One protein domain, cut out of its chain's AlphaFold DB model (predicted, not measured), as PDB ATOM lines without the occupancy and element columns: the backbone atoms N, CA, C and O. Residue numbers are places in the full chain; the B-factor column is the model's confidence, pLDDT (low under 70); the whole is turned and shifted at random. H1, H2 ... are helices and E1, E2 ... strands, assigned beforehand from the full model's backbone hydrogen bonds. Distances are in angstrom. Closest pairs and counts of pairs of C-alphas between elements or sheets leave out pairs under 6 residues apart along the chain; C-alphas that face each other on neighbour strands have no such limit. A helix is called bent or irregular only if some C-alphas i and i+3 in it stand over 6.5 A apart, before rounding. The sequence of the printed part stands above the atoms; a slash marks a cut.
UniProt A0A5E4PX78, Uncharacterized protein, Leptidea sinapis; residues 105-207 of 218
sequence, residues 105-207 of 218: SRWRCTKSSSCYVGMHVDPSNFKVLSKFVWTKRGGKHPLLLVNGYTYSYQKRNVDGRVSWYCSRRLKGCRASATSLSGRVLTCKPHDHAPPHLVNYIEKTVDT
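AT A GLANCE: This is residues 105 to 207 of the 218 residues of an uncharacterized protein of Leptidea sinapis (UniProt A0A5E4PX78). One eight-stranded sheet is folded back on itself like part of a barrel, with E1 to E4 facing E6 to E8, the bent strand E5 as hinge, and E8 coming round to E3. One helix, H1, lies over E3 on the side away from the second leaf. The 103 printed residues run E1 to E8, then H1; the strands make a meander in that order, each the antiparallel neighbour of the one before. The class is mixed; the whole is compact and rounded, radius of gyration of the C-alphas 13.5 A, spanning 35 by 33 by 24 A.

HOW THE PARTS SIT: Edge strand E1, residues 106 to 109, and E2, residues 117 to 121, form a hairpin, with N 107 and O 119 2.9 A apart. E3, residues 128 to 133, follows, N 132 and O 118 at 2.8 A. E4, residues 143 to 146, pairs through N 143 and O 133, 2.8 A. E5, residues 149 to 156, bends by 50 degrees at residue 152; N 151 and O 144 are 2.9 A apart. E6, residues 162 to 166, has N 163 and O 155 at 2.8 A. E7, residues 176 to 180, has N 164 and O 177 at 2.8 A. Edge strand E8, residues 183 to 187, has N 185 and O 178 at 2.8 A. The closest C-alphas of E3 and E8, Leu 129 and Arg 183, are 4.8 A apart. H1, residues 196 to 206, is on the sheet at a height of 9.4 A, only just over E3 alone, with 4 C-alphas there and 2 on E5. Every O i to N i+4 pair in H1 is within hydrogen-bond range.

IN THESE COORDINATES: E1 begins at C-alpha 106 (286.074, 343.713, 189.341). E5 measures 20.0 A, H1 14.6 A. H1 ends at C-alpha 206 (301.315, 334.898, 179.178).

THE WHOLE: The C-alphas farthest apart, Val 158 and Thr 207, are 39.6 A apart. The printed part has no cut and no long link. Confidence is under 70 at residues 111 to 115, 136, 138 and 196 to 207.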
ATOM      1  N   SER A 105     286.206 347.367 191.682       87.00
ATOM      2  CA  SER A 105     287.437 346.579 191.588       87.00
ATOM      3  C   SER A 105     287.357 345.354 190.678       87.00
ATOM      4  O   SER A 105     288.392 344.759 190.419       87.00
ATOM      5  N   ARG A 106     286.182 344.927 190.183       88.56
ATOM      6  CA  ARG A 106     286.074 343.713 189.341       88.56
ATOM      7  C   ARG A 106     286.095 344.019 187.850       88.56
ATOM      8  O   ARG A 106     285.232 344.735 187.340       88.56
ATOM      9  N   TRP A 107     286.995 343.330 187.158       88.06
ATOM     10  CA  TRP A 107     287.213 343.431 185.720       88.06
ATOM     11  C   TRP A 107     287.091 342.059 185.048       88.06
ATOM     12  O   TRP A 107     287.378 341.025 185.658       88.06
ATOM     13  N   ARG A 108     286.624 342.028 183.796       84.06
ATOM     14  CA  ARG A 108     286.398 340.806 183.002       84.06
ATOM     15  C   ARG A 108     287.017 340.916 181.631       84.06
ATOM     16  O   ARG A 108     286.898 341.968 181.025       84.06
ATOM     17  N   CYS A 109     287.610 339.832 181.141       78.62
ATOM     18  CA  CYS A 109     288.185 339.823 179.803       78.62
ATOM     19  C   CYS A 109     287.113 340.109 178.738       78.62
ATOM     20  O   CYS A 109     285.968 339.678 178.877       78.62
ATOM     21  N   THR A 110     287.492 340.823 177.679       72.00
ATOM     22  CA  THR A 110     286.603 341.223 176.579       72.00
ATOM     23  C   THR A 110     286.649 340.280 175.378       72.00
ATOM     24  O   THR A 110     285.873 340.464 174.448       72.00
ATOM     25  N   LYS A 111     287.565 339.299 175.361       57.91
ATOM     26  CA  LYS A 111     287.926 338.548 174.145       57.91
ATOM     27  C   LYS A 111     286.805 337.639 173.608       57.91
ATOM     28  O   LYS A 111     286.850 337.319 172.428       57.91
ATOM     29  N   SER A 112     285.812 337.245 174.415       52.59
ATOM     30  CA  SER A 112     284.617 336.505 173.954       52.59
ATOM     31  C   SER A 112     283.619 336.208 175.089       52.59
ATOM     32  O   SER A 112     283.953 336.320 176.269       52.59
ATOM     33  N   SER A 113     282.423 335.709 174.743       59.06
ATOM     34  CA  SER A 113     281.486 335.050 175.678       59.06
ATOM     35  C   SER A 113     282.039 333.749 176.287       59.06
ATOM     36  O   SER A 113     281.573 333.304 177.336       59.06
ATOM     37  N   SER A 114     283.053 333.155 175.650       59.00
ATOM     38  CA  SER A 114     283.748 331.940 176.092       59.00
ATOM     39  C   SER A 114     284.985 332.216 176.954       59.00
ATOM     40  O   SER A 114     285.615 331.275 177.440       59.00
ATOM     41  N   CYS A 115     285.345 333.486 177.175       65.88
ATOM     42  CA  CYS A 115     286.429 333.847 178.076       65.88
ATOM     43  C   CYS A 115     285.894 334.046 179.495       65.88
ATOM     44  O   CYS A 115     285.223 335.026 179.826       65.88
ATOM     45  N   TYR A 116     286.237 333.112 180.375       75.69
ATOM     46  CA  TYR A 116     285.748 333.118 181.747       75.69
ATOM     47  C   TYR A 116     286.713 333.766 182.739       75.69
ATOM     48  O   TYR A 116     286.497 333.653 183.940       75.69
ATOM     49  N   VAL A 117     287.748 334.464 182.275       81.50
ATOM     50  CA  VAL A 117     288.760 335.081 183.140       81.50
ATOM     51  C   VAL A 117     288.309 336.464 183.616       81.50
ATOM     52  O   VAL A 117     287.628 337.221 182.914       81.50
ATOM     53  N   GLY A 118     288.718 336.828 184.823       86.94
ATOM     54  CA  GLY A 118     288.787 338.221 185.224       86.94
ATOM     55  C   GLY A 118     289.664 338.424 186.449       86.94
ATOM     56  O   GLY A 118     290.407 337.531 186.852       86.94
ATOM     57  N   MET A 119     289.600 339.625 187.008       90.06
ATOM     58  CA  MET A 119     290.485 340.030 188.089       90.06
ATOM     59  C   MET A 119     289.860 341.054 189.030       90.06
ATOM     60  O   MET A 119     288.951 341.805 188.655       90.06
ATOM     61  N   HIS A 120     290.375 341.071 190.257       90.75
ATOM     62  CA  HIS A 120     290.259 342.212 191.147       90.75
ATOM     63  C   HIS A 120     291.435 343.150 190.921       90.75
ATOM     64  O   HIS A 120     292.582 342.715 190.841       90.75
ATOM     65  N   VAL A 121     291.129 344.435 190.850       87.50
ATOM     66  CA  VAL A 121     292.074 345.516 190.618       87.50
ATOM     67  C   VAL A 121     291.825 346.579 191.671       87.50
ATOM     68  O   VAL A 121     290.673 346.929 191.937       87.50
ATOM     69  N   ASP A 122     292.896 347.061 192.282       81.62
ATOM     70  CA  ASP A 122     292.843 348.165 193.226       81.62
ATOM     71  C   ASP A 122     292.375 349.434 192.492       81.62
ATOM     72  O   ASP A 122     293.021 349.859 191.534       81.62
ATOM     73  N   PRO A 123     291.248 350.047 192.886       80.75
ATOM     74  CA  PRO A 123     290.737 351.228 192.202       80.75
ATOM     75  C   PRO A 123     291.608 352.478 192.401       80.75
ATOM     76  O   PRO A 123     291.440 353.429 191.643       80.75
ATOM     77  N   SER A 124     292.510 352.496 193.391       75.62
ATOM     78  CA  SER A 124     293.379 353.647 193.678       75.62
ATOM     79  C   SER A 124     294.613 353.707 192.776       75.62
ATOM     80  O   SER A 124     295.038 354.787 192.379       75.62
ATOM     81  N   ASN A 125     295.180 352.548 192.436       73.25
ATOM     82  CA  ASN A 125     296.474 352.449 191.751       73.25
ATOM     83  C   ASN A 125     296.483 351.445 190.588       73.25
ATOM     84  O   ASN A 125     297.519 351.219 189.970       73.25
ATOM     85  N   PHE A 126     295.336 350.834 190.285       76.44
ATOM     86  CA  PHE A 126     295.140 349.872 189.201       76.44
ATOM     87  C   PHE A 126     296.011 348.611 189.270       76.44
ATOM     88  O   PHE A 126     296.109 347.869 188.291       76.44
ATOM     89  N   LYS A 127     296.575 348.290 190.439       80.31
ATOM     90  CA  LYS A 127     297.306 347.043 190.662       80.31
ATOM     91  C   LYS A 127     296.360 345.845 190.667       80.31
ATOM     92  O   LYS A 127     295.315 345.860 191.319       80.31
ATOM     93  N   VAL A 128     296.754 344.766 189.992       84.25
ATOM     94  CA  VAL A 128     296.034 343.486 190.054       84.25
ATOM     95  C   VAL A 128     296.182 342.881 191.454       84.25
ATOM     96  O   VAL A 128     297.289 342.605 191.908       84.25
ATOM     97  N   LEU A 129     295.055 342.672 192.137       87.25
ATOM     98  CA  LEU A 129     294.983 342.129 193.499       87.25
ATOM     99  C   LEU A 129     294.791 340.610 193.518       87.25
ATOM    100  O   LEU A 129     295.332 339.922 194.384       87.25
ATOM    101  N   SER A 130     293.998 340.087 192.583       88.81
ATOM    102  CA  SER A 130     293.807 338.649 192.374       88.81
ATOM    103  C   SER A 130     293.198 338.366 191.007       88.81
ATOM    104  O   SER A 130     292.558 339.229 190.401       88.81
ATOM    105  N   LYS A 131     293.374 337.131 190.536       88.94
ATOM    106  CA  LYS A 131     292.775 336.613 189.304       88.94
ATOM    107  C   LYS A 131     291.695 335.596 189.653       88.94
ATOM    108  O   LYS A 131     291.756 334.931 190.686       88.94
ATOM    109  N   PHE A 132     290.707 335.465 188.783       88.25
ATOM    110  CA  PHE A 132     289.620 334.519 188.968       88.25
ATOM    111  C   PHE A 132     289.093 333.984 187.638       88.25
ATOM    112  O   PHE A 132     289.236 334.609 186.584       88.25
ATOM    113  N   VAL A 133     288.465 332.811 187.698       84.75
ATOM    114  CA  VAL A 133     287.983 332.077 186.528       84.75
ATOM    115  C   VAL A 133     286.589 331.533 186.817       84.75
ATOM    116  O   VAL A 133     286.361 330.893 187.840       84.75
ATOM    117  N   TRP A 134     285.636 331.776 185.924       81.62
ATOM    118  CA  TRP A 134     284.328 331.123 185.978       81.62
ATOM    119  C   TRP A 134     284.359 329.808 185.209       81.62
ATOM    120  O   TRP A 134     285.129 329.617 184.272       81.62
ATOM    121  N   THR A 135     283.492 328.887 185.597       76.62
ATOM    122  CA  THR A 135     283.260 327.672 184.824       76.62
ATOM    123  C   THR A 135     282.277 327.962 183.688       76.62
ATOM    124  O   THR A 135     281.459 328.880 183.787       76.62
ATOM    125  N   LYS A 136     282.313 327.148 182.622       69.81
ATOM    126  CA  LYS A 136     281.360 327.235 181.497       69.81
ATOM    127  C   LYS A 136     279.898 327.190 181.945       69.81
ATOM    128  O   LYS A 136     279.073 327.904 181.392       69.81
ATOM    129  N   ARG A 137     279.598 326.375 182.964       70.25
ATOM    130  CA  ARG A 137     278.245 326.221 183.529       70.25
ATOM    131  C   ARG A 137     277.732 327.491 184.212       70.25
ATOM    132  O   ARG A 137     276.547 327.586 184.497       70.25
ATOM    133  N   GLY A 138     278.610 328.461 184.471       65.12
ATOM    134  CA  GLY A 138     278.281 329.605 185.301       65.12
ATOM    135  C   GLY A 138     278.100 329.189 186.761       65.12
ATOM    136  O   GLY A 138     277.869 328.034 187.104       65.12
ATOM    137  N   GLY A 139     278.279 330.144 187.659       72.38
ATOM    138  CA  GLY A 139     278.153 329.914 189.088       72.38
ATOM    139  C   GLY A 139     278.195 331.236 189.832       72.38
ATOM    140  O   GLY A 139     278.781 332.212 189.350       72.38
ATOM    141  N   LYS A 140     277.571 331.264 191.013       82.50
ATOM    142  CA  LYS A 140     277.498 332.460 191.864       82.50
ATOM    143  C   LYS A 140     278.888 333.006 192.198       82.50
ATOM    144  O   LYS A 140     279.090 334.219 192.217       82.50
ATOM    145  N   HIS A 141     279.848 332.110 192.418       89.06
ATOM    146  CA  HIS A 141     281.212 332.454 192.791       89.06
ATOM    147  C   HIS A 141     282.212 331.887 191.773       89.06
ATOM    148  O   HIS A 141     282.109 330.709 191.426       89.06
ATOM    149  N   PRO A 142     283.166 332.697 191.279       89.50
ATOM    150  CA  PRO A 142     284.259 332.177 190.470       89.50
ATOM    151  C   PRO A 142     285.221 331.330 191.304       89.50
ATOM    152  O   PRO A 142     285.222 331.391 192.534       89.50
ATOM    153  N   LEU A 143     286.101 330.613 190.613       90.81
ATOM    154  CA  LEU A 143     287.312 330.063 191.199       90.81
ATOM    155  C   LEU A 143     288.349 331.177 191.362       90.81
ATOM    156  O   LEU A 143     288.578 331.954 190.433       90.81
ATOM    157  N   LEU A 144     288.985 331.241 192.525       92.56
ATOM    158  CA  LEU A 144     290.153 332.081 192.769       92.56
ATOM    159  C   LEU A 144     291.390 331.400 192.168       92.56
ATOM    160  O   LEU A 144     291.563 330.194 192.342       92.56
ATOM    161  N   LEU A 145     292.240 332.166 191.484       88.44
ATOM    162  CA  LEU A 145     293.495 331.698 190.896       88.44
ATOM    163  C   LEU A 145     294.685 332.298 191.657       88.44
ATOM    164  O   LEU A 145     294.841 333.521 191.680       88.44
ATOM    165  N   VAL A 146     295.520 331.441 192.253       86.12
ATOM    166  CA  VAL A 146     296.746 331.838 192.967       86.12
ATOM    167  C   VAL A 146     297.853 330.828 192.690       86.12
ATOM    168  O   VAL A 146     297.648 329.638 192.908       86.12
ATOM    169  N   ASN A 147     299.019 331.302 192.243       82.56
ATOM    170  CA  ASN A 147     300.232 330.499 192.031       82.56
ATOM    171  C   ASN A 147     299.988 329.213 191.215       82.56
ATOM    172  O   ASN A 147     300.417 328.136 191.621       82.56
ATOM    173  N   GLY A 148     299.229 329.287 190.117       81.31
ATOM    174  CA  GLY A 148     298.899 328.105 189.316       81.31
ATOM    175  C   GLY A 148     297.813 327.182 189.902       81.31
ATOM    176  O   GLY A 148     297.425 326.201 189.269       81.31
ATOM    177  N   TYR A 149     297.249 327.482 191.073       87.50
ATOM    178  CA  TYR A 149     296.193 326.684 191.702       87.50
ATOM    179  C   TYR A 149     294.835 327.377 191.671       87.50
ATOM    180  O   TYR A 149     294.724 328.597 191.812       87.50
ATOM    181  N   THR A 150     293.776 326.578 191.540       91.31
ATOM    182  CA  THR A 150     292.395 327.047 191.667       91.31
ATOM    183  C   THR A 150     291.806 326.703 193.025       91.31
ATOM    184  O   THR A 150     291.998 325.607 193.562       91.31
ATOM    185  N   TYR A 151     291.037 327.651 193.555       93.56
ATOM    186  CA  TYR A 151     290.305 327.503 194.800       93.56
ATOM    187  C   TYR A 151     288.831 327.819 194.583       93.56
ATOM    188  O   TYR A 151     288.470 328.825 193.973       93.56
ATOM    189  N   SER A 152     287.974 326.962 195.112       93.81
ATOM    190  CA  SER A 152     286.534 327.159 195.124       93.81
ATOM    191  C   SER A 152     286.131 327.986 196.340       93.81
ATOM    192  O   SER A 152     286.708 327.869 197.424       93.81
ATOM    193  N   TYR A 153     285.119 328.831 196.154       95.19
ATOM    194  CA  TYR A 153     284.540 329.620 197.235       95.19
ATOM    195  C   TYR A 153     283.989 328.711 198.339       95.19
ATOM    196  O   TYR A 153     283.238 327.776 198.058       95.19
ATOM    197  N   GLN A 154     284.332 329.019 199.591       95.38
ATOM    198  CA  GLN A 154     283.759 328.362 200.762       95.38
ATOM    199  C   GLN A 154     282.684 329.239 201.396       95.38
ATOM    200  O   GLN A 154     281.501 328.917 201.362       95.38
ATOM    201  N   LYS A 155     283.111 330.348 202.002       95.38
ATOM    202  CA  LYS A 155     282.244 331.256 202.744       95.38
ATOM    203  C   LYS A 155     282.889 332.621 202.892       95.38
ATOM    204  O   LYS A 155     284.113 332.753 202.846       95.38
ATOM    205  N   ARG A 156     282.049 333.620 203.132       96.19
ATOM    206  CA  ARG A 156     282.458 334.916 203.657       96.19
ATOM    207  C   ARG A 156     282.332 334.866 205.178       96.19
ATOM    208  O   ARG A 156     281.300 334.447 205.692       96.19
ATOM    209  N   ASN A 157     283.396 335.244 205.863       94.94
ATOM    210  CA  ASN A 157     283.473 335.344 207.310       94.94
ATOM    211  C   ASN A 157     282.843 336.667 207.781       94.94
ATOM    212  O   ASN A 157     282.641 337.584 206.981       94.94
ATOM    213  N   VAL A 158     282.564 336.767 209.083       94.38
ATOM    214  CA  VAL A 158     281.963 337.963 209.704       94.38
ATOM    215  C   VAL A 158     282.846 339.203 209.519       94.38
ATOM    216  O   VAL A 158     282.340 340.281 209.237       94.38
ATOM    217  N   ASP A 159     284.170 339.030 209.551       93.81
ATOM    218  CA  ASP A 159     285.171 340.083 209.306       93.81
ATOM    219  C   ASP A 159     285.293 340.501 207.821       93.81
ATOM    220  O   ASP A 159     286.195 341.242 207.434       93.81
ATOM    221  N   GLY A 160     284.413 339.993 206.953       93.12
ATOM    222  CA  GLY A 160     284.395 340.288 205.524       93.12
ATOM    223  C   GLY A 160     285.424 339.512 204.699       93.12
ATOM    224  O   GLY A 160     285.360 339.572 203.463       93.12
ATOM    225  N   ARG A 161     286.325 338.746 205.335       96.12
ATOM    226  CA  ARG A 161     287.256 337.859 204.628       96.12
ATOM    227  C   ARG A 161     286.494 336.749 203.919       96.12
ATOM    228  O   ARG A 161     285.432 336.315 204.351       96.12
ATOM    229  N   VAL A 162     287.043 336.260 202.820       96.56
ATOM    230  CA  VAL A 162     286.503 335.124 202.078       96.56
ATOM    231  C   VAL A 162     287.465 333.960 202.216       96.56
ATOM    232  O   VAL A 162     288.646 334.098 201.905       96.56
ATOM    233  N   SER A 163     286.941 332.831 202.677       97.31
ATOM    234  CA  SER A 163     287.662 331.566 202.768       97.31
ATOM    235  C   SER A 163     287.450 330.758 201.488       97.31
ATOM    236  O   SER A 163     286.347 330.723 200.930       97.31
ATOM    237  N   TRP A 164     288.509 330.094 201.038       97.50
ATOM    238  CA  TRP A 164     288.541 329.304 199.814       97.50
ATOM    239  C   TRP A 164     289.208 327.958 200.092       97.50
ATOM    240  O   TRP A 164     290.212 327.902 200.801       97.50
ATOM    241  N   TYR A 165     288.697 326.882 199.502       97.25
ATOM    242  CA  TYR A 165     289.349 325.569 199.529       97.25
ATOM    243  C   TYR A 165     289.891 325.234 198.146       97.25
ATOM    244  O   TYR A 165     289.304 325.624 197.139       97.25
ATOM    245  N   CYS A 166     291.002 324.502 198.077       95.44
ATOM    246  CA  CYS A 166     291.525 324.038 196.798       95.44
ATOM    247  C   CYS A 166     290.437 323.309 196.000       95.44
ATOM    248  O   CYS A 166     289.717 322.473 196.540       95.44
ATOM    249  N   SER A 167     290.343 323.550 194.693       92.00
ATOM    250  CA  SER A 167     289.369 322.864 193.840       92.00
ATOM    251  C   SER A 167     289.543 321.333 193.805       92.00
ATOM    252  O   SER A 167     288.631 320.633 193.377       92.00
ATOM    253  N   ARG A 168     290.671 320.790 194.296       92.12
ATOM    254  CA  ARG A 168     290.899 319.350 194.521       92.12
ATOM    255  C   ARG A 168     290.564 318.878 195.942       92.12
ATOM    256  O   ARG A 168     290.969 317.785 196.320       92.12
ATOM    257  N   ARG A 169     289.796 319.645 196.723       94.12
ATOM    258  CA  ARG A 169     289.402 319.290 198.098       94.12
ATOM    259  C   ARG A 169     288.770 317.902 198.206       94.12
ATOM    260  O   ARG A 169     289.121 317.145 199.101       94.12
ATOM    261  N   LEU A 170     287.888 317.560 197.264       91.88
ATOM    262  CA  LEU A 170     287.232 316.245 197.198       91.88
ATOM    263  C   LEU A 170     288.182 315.105 196.794       91.88
ATOM    264  O   LEU A 170     287.827 313.943 196.921       91.88
ATOM    265  N   LYS A 171     289.390 315.431 196.321       91.88
ATOM    266  CA  LYS A 171     290.462 314.484 195.986       91.88
ATOM    267  C   LYS A 171     291.569 314.450 197.050       91.88
ATOM    268  O   LYS A 171     292.687 314.066 196.745       91.88
ATOM    269  N   GLY A 172     291.284 314.908 198.272       92.50
ATOM    270  CA  GLY A 172     292.190 314.801 199.423       92.50
ATOM    271  C   GLY A 172     292.948 316.078 199.794       92.50
ATOM    272  O   GLY A 172     293.264 316.259 200.970       92.50
ATOM    273  N   CYS A 173     293.143 317.015 198.861       95.00
ATOM    274  CA  CYS A 173     293.926 318.229 199.119       95.00
ATOM    275  C   CYS A 173     293.323 319.084 200.249       95.00
ATOM    276  O   CYS A 173     292.122 319.378 200.262       95.00
ATOM    277  N   ARG A 174     294.158 319.520 201.201       94.81
ATOM    278  CA  ARG A 174     293.753 320.362 202.349       94.81
ATOM    279  C   ARG A 174     294.143 321.835 202.207       94.81
ATOM    280  O   ARG A 174     293.880 322.620 203.120       94.81
ATOM    281  N   ALA A 175     294.734 322.219 201.078       95.81
ATOM    282  CA  ALA A 175     295.116 323.597 200.822       95.81
ATOM    283  C   ALA A 175     293.894 324.530 200.846       95.81
ATOM    284  O   ALA A 175     292.805 324.209 200.353       95.81
ATOM    285  N   SER A 176     294.094 325.714 201.413       96.62
ATOM    286  CA  SER A 176     293.080 326.751 201.561       96.62
ATOM    287  C   SER A 176     293.699 328.120 201.337       96.62
ATOM    288  O   SER A 176     294.887 328.306 201.594       96.62
ATOM    289  N   ALA A 177     292.882 329.085 200.943       96.75
ATOM    290  CA  ALA A 177     293.286 330.477 200.849       96.75
ATOM    291  C   ALA A 177     292.280 331.380 201.566       96.75
ATOM    292  O   ALA A 177     291.110 331.019 201.716       96.75
ATOM    293  N   THR A 178     292.730 332.568 201.957       97.06
ATOM    294  CA  THR A 178     291.870 333.626 202.493       97.06
ATOM    295  C   THR A 178     292.110 334.910 201.719       97.06
ATOM    296  O   THR A 178     293.255 335.276 201.458       97.06
ATOM    297  N   SER A 179     291.043 335.621 201.360       95.19
ATOM    298  CA  SER A 179     291.133 336.930 200.712       95.19
ATOM    299  C   SER A 179     290.292 337.985 201.420       95.19
ATOM    300  O   SER A 179     289.311 337.670 202.088       95.19
ATOM    301  N   LEU A 180     290.666 339.253 201.272       93.31
ATOM    302  CA  LEU A 180     289.912 340.403 201.762       93.31
ATOM    303  C   LEU A 180     289.902 341.475 200.681       93.31
ATOM    304  O   LEU A 180     290.944 341.796 200.113       93.31
ATOM    305  N   SER A 181     288.717 341.994 200.359       87.38
ATOM    306  CA  SER A 181     288.545 343.043 199.342       87.38
ATOM    307  C   SER A 181     289.221 342.730 197.996       87.38
ATOM    308  O   SER A 181     289.692 343.617 197.293       87.38
ATOM    309  N   GLY A 182     289.265 341.446 197.622       85.75
ATOM    310  CA  GLY A 182     289.884 340.982 196.380       85.75
ATOM    311  C   GLY A 182     291.398 340.764 196.447       85.75
ATOM    312  O   GLY A 182     291.954 340.269 195.472       85.75
ATOM    313  N   ARG A 183     292.064 341.061 197.567       90.88
ATOM    314  CA  ARG A 183     293.479 340.739 197.801       90.88
ATOM    315  C   ARG A 183     293.604 339.398 198.512       90.88
ATOM    316  O   ARG A 183     292.919 339.160 199.503       90.88
ATOM    317  N   VAL A 184     294.489 338.532 198.028       92.88
ATOM    318  CA  VAL A 184     294.832 337.281 198.721       92.88
ATOM    319  C   VAL A 184     295.723 337.608 199.917       92.88
ATOM    320  O   VAL A 184     296.693 338.350 199.779       92.88
ATOM    321  N   LEU A 185     295.359 337.096 201.091       92.94
ATOM    322  CA  LEU A 185     296.072 337.321 202.348       92.94
ATOM    323  C   LEU A 185     296.946 336.124 202.715       92.94
ATOM    324  O   LEU A 185     298.096 336.299 203.098       92.94
ATOM    325  N   THR A 186     296.398 334.915 202.604       92.00
ATOM    326  CA  THR A 186     297.094 333.678 202.971       92.00
ATOM    327  C   THR A 186     296.753 332.556 202.002       92.00
ATOM    328  O   THR A 186     295.636 332.496 201.485       92.00
ATOM    329  N   CYS A 187     297.716 331.656 201.797       91.50
ATOM    330  CA  CYS A 187     297.585 330.424 201.024       91.50
ATOM    331  C   CYS A 187     298.343 329.308 201.746       91.50
ATOM    332  O   CYS A 187     299.513 329.474 202.081       91.50
ATOM    333  N   LYS A 188     297.679 328.178 201.989       91.25
ATOM    334  CA  LYS A 188     298.318 326.965 202.511       91.25
ATOM    335  C   LYS A 188     298.928 326.149 201.362       91.25
ATOM    336  O   LYS A 188     298.383 326.197 200.257       91.25
ATOM    337  N   PRO A 189     300.021 325.405 201.613       90.25
ATOM    338  CA  PRO A 189     300.690 324.610 200.589       90.25
ATOM    339  C   PRO A 189     299.788 323.503 200.032       90.25
ATOM    340  O   PRO A 189     298.873 323.030 200.710       90.25
ATOM    341  N   HIS A 190     300.074 323.104 198.793       91.25
ATOM    342  CA  HIS A 190     299.433 321.986 198.105       91.25
ATOM    343  C   HIS A 190     300.309 320.735 198.176       91.25
ATOM    344  O   HIS A 190     301.531 320.824 198.163       91.25
ATOM    345  N   ASP A 191     299.661 319.577 198.185       89.69
ATOM    346  CA  ASP A 191     300.249 318.233 198.123       89.69
ATOM    347  C   ASP A 191     300.148 317.617 196.714       89.69
ATOM    348  O   ASP A 191     300.346 316.423 196.512       89.69
ATOM    349  N   HIS A 192     299.810 318.431 195.717       86.88
ATOM    350  CA  HIS A 192     299.648 318.008 194.335       86.88
ATOM    351  C   HIS A 192     300.163 319.087 193.392       86.88
ATOM    352  O   HIS A 192     300.116 320.272 193.712       86.88
ATOM    353  N   ALA A 193     300.554 318.693 192.182       84.88
ATOM    354  CA  ALA A 193     300.935 319.641 191.143       84.88
ATOM    355  C   ALA A 193     299.757 320.550 190.714       84.88
ATOM    356  O   ALA A 193     298.584 320.139 190.805       84.88
ATOM    357  N   PRO A 194     300.038 321.765 190.208       82.88
ATOM    358  CA  PRO A 194     299.044 322.635 189.589       82.88
ATOM    359  C   PRO A 194     298.222 321.906 188.512       82.88
ATOM    360  O   PRO A 194     298.762 321.094 187.756       82.88
ATOM    361  N   PRO A 195     296.906 322.155 188.391       73.56
ATOM    362  CA  PRO A 195     296.123 321.578 187.305       73.56
ATOM    363  C   PRO A 195     296.604 322.094 185.937       73.56
ATOM    364  O   PRO A 195     296.720 323.301 185.745       73.56
ATOM    365  N   HIS A 196     296.747 321.212 184.940       60.69
ATOM    366  CA  HIS A 196     297.092 321.606 183.559       60.69
ATOM    367  C   HIS A 196     296.156 322.675 182.966       60.69
ATOM    368  O   HIS A 196     296.581 323.500 182.160       60.69
ATOM    369  N   LEU A 197     294.888 322.702 183.395       56.44
ATOM    370  CA  LEU A 197     293.910 323.706 182.965       56.44
ATOM    371  C   LEU A 197     294.319 325.132 183.368       56.44
ATOM    372  O   LEU A 197     294.010 326.090 182.666       56.44
ATOM    373  N   VAL A 198     295.019 325.274 184.494       55.41
ATOM    374  CA  VAL A 198     295.525 326.563 184.959       55.41
ATOM    375  C   VAL A 198     296.721 327.000 184.134       55.41
ATOM    376  O   VAL A 198     296.768 328.158 183.737       55.41
ATOM    377  N   ASN A 199     297.601 326.069 183.766       49.38
ATOM    378  CA  ASN A 199     298.682 326.356 182.828       49.38
ATOM    379  C   ASN A 199     298.128 326.841 181.487       49.38
ATOM    380  O   ASN A 199     298.708 327.741 180.906       49.38
ATOM    381  N   TYR A 200     296.995 326.318 181.007       46.53
ATOM    382  CA  TYR A 200     296.329 326.857 179.815       46.53
ATOM    383  C   TYR A 200     295.791 328.276 180.040       46.53
ATOM    384  O   TYR A 200     295.933 329.115 179.165       46.53
ATOM    385  N   ILE A 201     295.209 328.578 181.204       51.25
ATOM    386  CA  ILE A 201     294.654 329.908 181.507       51.25
ATOM    387  C   ILE A 201     295.760 330.953 181.700       51.25
ATOM    388  O   ILE A 201     295.655 332.046 181.151       51.25
ATOM    389  N   GLU A 202     296.827 330.621 182.425       51.41
ATOM    390  CA  GLU A 202     298.013 331.471 182.553       51.41
ATOM    391  C   GLU A 202     298.730 331.598 181.211       51.41
ATOM    392  O   GLU A 202     299.013 332.719 180.818       51.41
ATOM    393  N   LYS A 203     298.875 330.521 180.423       42.06
ATOM    394  CA  LYS A 203     299.353 330.602 179.032       42.06
ATOM    395  C   LYS A 203     298.465 331.505 178.183       42.06
ATOM    396  O   LYS A 203     298.971 332.416 177.569       42.06
ATOM    397  N   THR A 204     297.140 331.411 178.235       41.03
ATOM    398  CA  THR A 204     296.266 332.362 177.523       41.03
ATOM    399  C   THR A 204     296.330 333.793 178.061       41.03
ATOM    400  O   THR A 204     295.572 334.618 177.577       41.03
ATOM    401  N   VAL A 205     297.157 334.088 179.064       43.03
ATOM    402  CA  VAL A 205     297.462 335.435 179.562       43.03
ATOM    403  C   VAL A 205     298.963 335.767 179.397       43.03
ATOM    404  O   VAL A 205     299.303 336.938 179.387       43.03
ATOM    405  N   ASP A 206     299.846 334.775 179.223       40.97
ATOM    406  CA  ASP A 206     301.315 334.898 179.178       40.97
ATOM    407  C   ASP A 206     301.976 334.390 177.877       40.97
ATOM    408  O   ASP A 206     303.131 334.706 177.597       40.97
ATOM    409  N   THR A 207     301.279 333.641 177.023       34.44
ATOM    410  CA  THR A 207     301.795 333.207 175.720       34.44
ATOM    411  C   THR A 207     301.639 334.334 174.719       34.44
ATOM    412  O   THR A 207     300.679 334.368 173.956       34.44
TER     413      THR A 207